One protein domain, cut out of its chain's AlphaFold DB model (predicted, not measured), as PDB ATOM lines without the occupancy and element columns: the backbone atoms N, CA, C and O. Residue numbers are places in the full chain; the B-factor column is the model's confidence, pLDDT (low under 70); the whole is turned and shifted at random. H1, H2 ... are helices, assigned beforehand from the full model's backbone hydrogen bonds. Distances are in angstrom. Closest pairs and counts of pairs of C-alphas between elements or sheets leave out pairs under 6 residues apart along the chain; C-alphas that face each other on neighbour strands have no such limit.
ATOM      1  N   ARG A 100      -2.745  12.162  22.273       87.38
ATOM      2  CA  ARG A 100      -1.713  11.332  22.911       87.38
ATOM      3  C   ARG A 100      -2.257  10.062  23.574       87.38
ATOM      4  O   ARG A 100      -1.554   9.064  23.618       87.38
ATOM      5  N   GLU A 101      -3.488  10.093  24.087       88.50
ATOM      6  CA  GLU A 101      -4.137   8.931  24.720       88.50
ATOM      7  C   GLU A 101      -4.609   7.920  23.675       88.50
ATOM      8  O   GLU A 101      -4.684   6.729  23.958       88.50
ATOM      9  N   LEU A 102      -4.898   8.393  22.461       87.38
ATOM     10  CA  LEU A 102      -5.234   7.557  21.311       87.38
ATOM     11  C   LEU A 102      -3.994   7.069  20.544       87.38
ATOM     12  O   LEU A 102      -4.129   6.263  19.632       87.38
ATOM     13  N   GLY A 103      -2.796   7.544  20.898       88.50
ATOM     14  CA  GLY A 103      -1.556   7.201  20.199       88.50
ATOM     15  C   GLY A 103      -1.392   7.885  18.837       88.50
ATOM     16  O   GLY A 103      -0.576   7.439  18.035       88.50
ATOM     17  N   PHE A 104      -2.144   8.956  18.565       86.62
ATOM     18  CA  PHE A 104      -2.032   9.708  17.315       86.62
ATOM     19  C   PHE A 104      -1.031  10.859  17.426       86.62
ATOM     20  O   PHE A 104      -1.014  11.605  18.407       86.62
ATOM     21  N   GLU A 105      -0.225  11.034  16.379       87.56
ATOM     22  CA  GLU A 105       0.671  12.181  16.227       87.56
ATOM     23  C   GLU A 105      -0.138  13.459  15.960       87.56
ATOM     24  O   GLU A 105      -0.976  13.497  15.057       87.56
ATOM     25  N   GLU A 106       0.118  14.528  16.722       87.69
ATOM     26  CA  GLU A 106      -0.640  15.781  16.585       87.69
ATOM     27  C   GLU A 106      -0.507  16.400  15.191       87.69
ATOM     28  O   GLU A 106      -1.499  16.875  14.641       87.69
ATOM     29  N   ASP A 107       0.692  16.374  14.607       89.69
ATOM     30  CA  ASP A 107       0.952  16.968  13.291       89.69
ATOM     31  C   ASP A 107       0.192  16.247  12.177       89.69
ATOM     32  O   ASP A 107      -0.346  16.889  11.272       89.69
ATOM     33  N   PHE A 108       0.064  14.921  12.283       90.31
ATOM     34  CA  PHE A 108      -0.755  14.134  11.369       90.31
ATOM     35  C   PHE A 108      -2.229  14.544  11.458       90.31
ATOM     36  O   PHE A 108      -2.841  14.858  10.438       90.31
ATOM     37  N   VAL A 109      -2.792  14.623  12.671       90.12
ATOM     38  CA  VAL A 109      -4.197  15.025  12.849       90.12
ATOM     39  C   VAL A 109      -4.433  16.470  12.401       90.12
ATOM     40  O   VAL A 109      -5.444  16.755  11.765       90.12
ATOM     41  N   ARG A 110      -3.488  17.383  12.649       89.56
ATOM     42  CA  ARG A 110      -3.556  18.765  12.145       89.56
ATOM     43  C   ARG A 110      -3.583  18.820  10.623       89.56
ATOM     44  O   ARG A 110      -4.336  19.603  10.054       89.56
ATOM     45  N   ALA A 111      -2.801  17.979   9.954       90.31
ATOM     46  CA  ALA A 111      -2.782  17.914   8.498       90.31
ATOM     47  C   ALA A 111      -4.094  17.367   7.892       90.31
ATOM     48  O   ALA A 111      -4.341  17.581   6.702       90.31
ATOM     49  N   LEU A 112      -4.949  16.717   8.694       90.31
ATOM     50  CA  LEU A 112      -6.310  16.320   8.312       90.31
ATOM     51  C   LEU A 112      -7.335  17.464   8.427       90.31
ATOM     52  O   LEU A 112      -8.409  17.357   7.841       90.31
ATOM     53  N   GLU A 113      -7.029  18.569   9.122       88.12
ATOM     54  CA  GLU A 113      -7.949  19.718   9.248       88.12
ATOM     55  C   GLU A 113      -8.151  20.468   7.918       88.12
ATOM     56  O   GLU A 113      -9.154  21.163   7.745       88.12
ATOM     57  N   SER A 114      -7.206  20.344   6.979       86.31
ATOM     58  CA  SER A 114      -7.278  20.959   5.653       86.31
ATOM     59  C   SER A 114      -6.711  20.023   4.591       86.31
ATOM     60  O   SER A 114      -5.511  19.732   4.547       86.31
ATOM     61  N   LEU A 115      -7.581  19.581   3.689       87.00
ATOM     62  CA  LEU A 115      -7.217  18.729   2.568       87.00
ATOM     63  C   LEU A 115      -7.379  19.471   1.253       87.00
ATOM     64  O   LEU A 115      -8.343  20.211   1.048       87.00
ATOM     65  N   ASP A 116      -6.423  19.239   0.366       87.12
ATOM     66  CA  ASP A 116      -6.480  19.750  -0.990       87.12
ATOM     67  C   ASP A 116      -7.521  18.968  -1.784       87.12
ATOM     68  O   ASP A 116      -7.682  17.755  -1.622       87.12
ATOM     69  N   VAL A 117      -8.224  19.668  -2.669       89.06
ATOM     70  CA  VAL A 117      -9.150  19.024  -3.599       89.06
ATOM     71  C   VAL A 117      -8.321  18.325  -4.675       89.06
ATOM     72  O   VAL A 117      -7.785  18.972  -5.572       89.06
ATOM     73  N   ALA A 118      -8.202  17.006  -4.565       91.12
ATOM     74  CA  ALA A 118      -7.439  16.155  -5.471       91.12
ATOM     75  C   ALA A 118      -8.105  14.778  -5.610       91.12
ATOM     76  O   ALA A 118      -8.945  14.406  -4.795       91.12
ATOM     77  N   GLU A 119      -7.705  14.013  -6.629       94.00
ATOM     78  CA  GLU A 119      -8.197  12.642  -6.845       94.00
ATOM     79  C   GLU A 119      -7.819  11.702  -5.688       94.00
ATOM     80  O   GLU A 119      -8.614  10.855  -5.293       94.00
ATOM     81  N   ARG A 120      -6.621  11.887  -5.115       92.69
ATOM     82  CA  ARG A 120      -6.091  11.103  -3.988       92.69
ATOM     83  C   ARG A 120      -5.577  12.027  -2.877       92.69
ATOM     84  O   ARG A 120      -4.368  12.242  -2.767       92.69
ATOM     85  N   PRO A 121      -6.470  12.645  -2.081       90.69
ATOM     86  CA  PRO A 121      -6.097  13.673  -1.106       90.69
ATOM     87  C   PRO A 121      -5.291  13.122   0.080       90.69
ATOM     88  O   PRO A 121      -4.638  13.898   0.783       90.69
ATOM     89  N   PHE A 122      -5.307  11.801   0.294       93.69
ATOM     90  CA  PHE A 122      -4.578  11.139   1.373       93.69
ATOM     91  C   PHE A 122      -3.197  10.622   0.945       93.69
ATOM     92  O   PHE A 122      -2.358  10.359   1.800       93.69
ATOM     93  N   ALA A 123      -2.892  10.567  -0.355       91.81
ATOM     94  CA  ALA A 123      -1.587  10.124  -0.855       91.81
ATOM     95  C   ALA A 123      -0.402  10.994  -0.388       91.81
ATOM     96  O   ALA A 123       0.748  10.572  -0.478       91.81
ATOM     97  N   LYS A 124      -0.666  12.210   0.115       90.06
ATOM     98  CA  LYS A 124       0.351  13.077   0.732       90.06
ATOM     99  C   LYS A 124       0.840  12.567   2.090       90.06
ATOM    100  O   LYS A 124       1.889  13.001   2.561       90.06
ATOM    101  N   PHE A 125       0.076  11.688   2.736       90.31
ATOM    102  CA  PHE A 125       0.473  11.055   3.983       90.31
ATOM    103  C   PHE A 125       1.402   9.886   3.662       90.31
ATOM    104  O   PHE A 125       1.146   9.111   2.747       90.31
ATOM    105  N   ASN A 126       2.492   9.743   4.416       88.62
ATOM    106  CA  ASN A 126       3.453   8.647   4.250       88.62
ATOM    107  C   ASN A 126       2.904   7.318   4.820       88.62
ATOM    108  O   ASN A 126       3.546   6.685   5.656       88.62
ATOM    109  N   ARG A 127       1.668   6.962   4.445       91.31
ATOM    110  CA  ARG A 127       0.866   5.826   4.926       91.31
ATOM    111  C   ARG A 127      -0.072   5.340   3.810       91.31
ATOM    112  O   ARG A 127      -0.430   6.140   2.942       91.31
ATOM    113  N   PRO A 128      -0.500   4.067   3.814       94.94
ATOM    114  CA  PRO A 128      -1.594   3.609   2.960       94.94
ATOM    115  C   PRO A 128      -2.861   4.446   3.185       94.94
ATOM    116  O   PRO A 128      -3.203   4.760   4.320       94.94
ATOM    117  N   GLU A 129      -3.579   4.797   2.116       94.44
ATOM    118  CA  GLU A 129      -4.779   5.644   2.244       94.44
ATOM    119  C   GLU A 129      -5.895   4.970   3.055       94.44
ATOM    120  O   GLU A 129      -6.607   5.658   3.776       94.44
ATOM    121  N   GLU A 130      -6.010   3.641   2.990       95.12
ATOM    122  CA  GLU A 130      -6.950   2.858   3.808       95.12
ATOM    123  C   GLU A 130      -6.694   3.066   5.307       95.12
ATOM    124  O   GLU A 130      -7.621   3.352   6.057       95.12
ATOM    125  N   GLU A 131      -5.422   3.059   5.726       94.62
ATOM    126  CA  GLU A 131      -5.039   3.335   7.115       94.62
ATOM    127  C   GLU A 131      -5.431   4.763   7.524       94.62
ATOM    128  O   GLU A 131      -5.911   4.993   8.631       94.62
ATOM    129  N   VAL A 132      -5.263   5.742   6.630       94.19
ATOM    130  CA  VAL A 132      -5.658   7.133   6.902       94.19
ATOM    131  C   VAL A 132      -7.172   7.246   7.091       94.19
ATOM    132  O   VAL A 132      -7.617   7.949   8.000       94.19
ATOM    133  N   VAL A 133      -7.961   6.551   6.267       93.31
ATOM    134  CA  VAL A 133      -9.425   6.514   6.385       93.31
ATOM    135  C   VAL A 133      -9.847   5.870   7.706       93.31
ATOM    136  O   VAL A 133     -10.636   6.476   8.431       93.31
ATOM    137  N   ASP A 134      -9.259   4.730   8.074       93.88
ATOM    138  CA  ASP A 134      -9.540   4.052   9.346       93.88
ATOM    139  C   ASP A 134      -9.263   4.966  10.552       93.88
ATOM    140  O   ASP A 134     -10.055   5.034  11.498       93.88
ATOM    141  N   ILE A 135      -8.167   5.734  10.506       92.69
ATOM    142  CA  ILE A 135      -7.836   6.706  11.556       92.69
ATOM    143  C   ILE A 135      -8.878   7.831  11.616       92.69
ATOM    144  O   ILE A 135      -9.303   8.211  12.709       92.69
ATOM    145  N   ILE A 136      -9.314   8.370  10.473       92.56
ATOM    146  CA  ILE A 136     -10.358   9.407  10.432       92.56
ATOM    147  C   ILE A 136     -11.655   8.874  11.049       92.56
ATOM    148  O   ILE A 136     -12.248   9.542  11.899       92.56
ATOM    149  N   GLU A 137     -12.081   7.668  10.674       92.88
ATOM    150  CA  GLU A 137     -13.279   7.038  11.231       92.88
ATOM    151  C   GLU A 137     -13.160   6.817  12.744       92.88
ATOM    152  O   GLU A 137     -14.107   7.082  13.491       92.88
ATOM    153  N   GLU A 138     -11.988   6.402  13.230       92.69
ATOM    154  CA  GLU A 138     -11.737   6.277  14.661       92.69
ATOM    155  C   GLU A 138     -11.802   7.629  15.384       92.69
ATOM    156  O   GLU A 138     -12.481   7.734  16.412       92.69
ATOM    157  N   LEU A 139     -11.157   8.670  14.853       92.31
ATOM    158  CA  LEU A 139     -11.207  10.020  15.419       92.31
ATOM    159  C   LEU A 139     -12.651  10.523  15.518       92.31
ATOM    160  O   LEU A 139     -13.034  11.090  16.547       92.31
ATOM    161  N   MET A 140     -13.462  10.277  14.488       90.81
ATOM    162  CA  MET A 140     -14.887  10.610  14.458       90.81
ATOM    163  C   MET A 140     -15.676   9.821  15.511       90.81
ATOM    164  O   MET A 140     -16.420  10.399  16.304       90.81
ATOM    165  N   ARG A 141     -15.464   8.502  15.592       90.62
ATOM    166  CA  ARG A 141     -16.111   7.618  16.576       90.62
ATOM    167  C   ARG A 141     -15.778   8.000  18.020       90.62
ATOM    168  O   ARG A 141     -16.630   7.880  18.895       90.62
ATOM    169  N   LYS A 142     -14.545   8.440  18.283       90.19
ATOM    170  CA  LYS A 142     -14.084   8.893  19.608       90.19
ATOM    171  C   LYS A 142     -14.517  10.329  19.938       90.19
ATOM    172  O   LYS A 142     -14.237  10.795  21.038       90.19
ATOM    173  N   GLY A 143     -15.175  11.029  19.010       88.38
ATOM    174  CA  GLY A 143     -15.622  12.415  19.177       88.38
ATOM    175  C   GLY A 143     -14.508  13.461  19.061       88.38
ATOM    176  O   GLY A 143     -14.760  14.641  19.300       88.38
TER     177      GLY A 143
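This is residues 100 to 143 of the 243 residues of a protein of Archaeoglobus fulgidus (strain ATCC 49558 / DSM 4304 / JCM 9628 / NBRC 100126 / VC-16) (UniProt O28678). One helix, H2, makes one side of a small elongated body, and a short helix, H1, stands over from it on the other side, near it but without close contact. The long loop of residues 112 to 128 between them swings out to make one end of the body, and the first printed residues lie toward the other end. The printed part has 44 residues, with two named helices in the order H1, H2 and no named strand; the class is all helix, though only 19 residues are in named elements. It is compact, with a radius of gyration of the C-alphas of 10.5 A, and spans 31 by 18 by 18 A.

H2, residues 129 to 141, is 18.4 A from first to last C-alpha, from (-4.779, 5.644, 2.244) to (-16.111, 7.618, 16.576). H1, residues 106 to 111, begins with C-alpha 106 at (-0.640, 15.781, 16.585) and is 8.6 A long.

H1 and H2 are near each other, with 5 pairs of C-alphas within 10 A and no pair within 8 A. In H1 and H2 every O i to N i+4 pair is within hydrogen-bond range.

The C-alphas of Glu 101 and Glu 119, the two farthest apart, are 32.0 A apart. The link from H1 to H2, 17 residues, is long. The printed part has no cut, and no printed residue is under 70 in pLDDT.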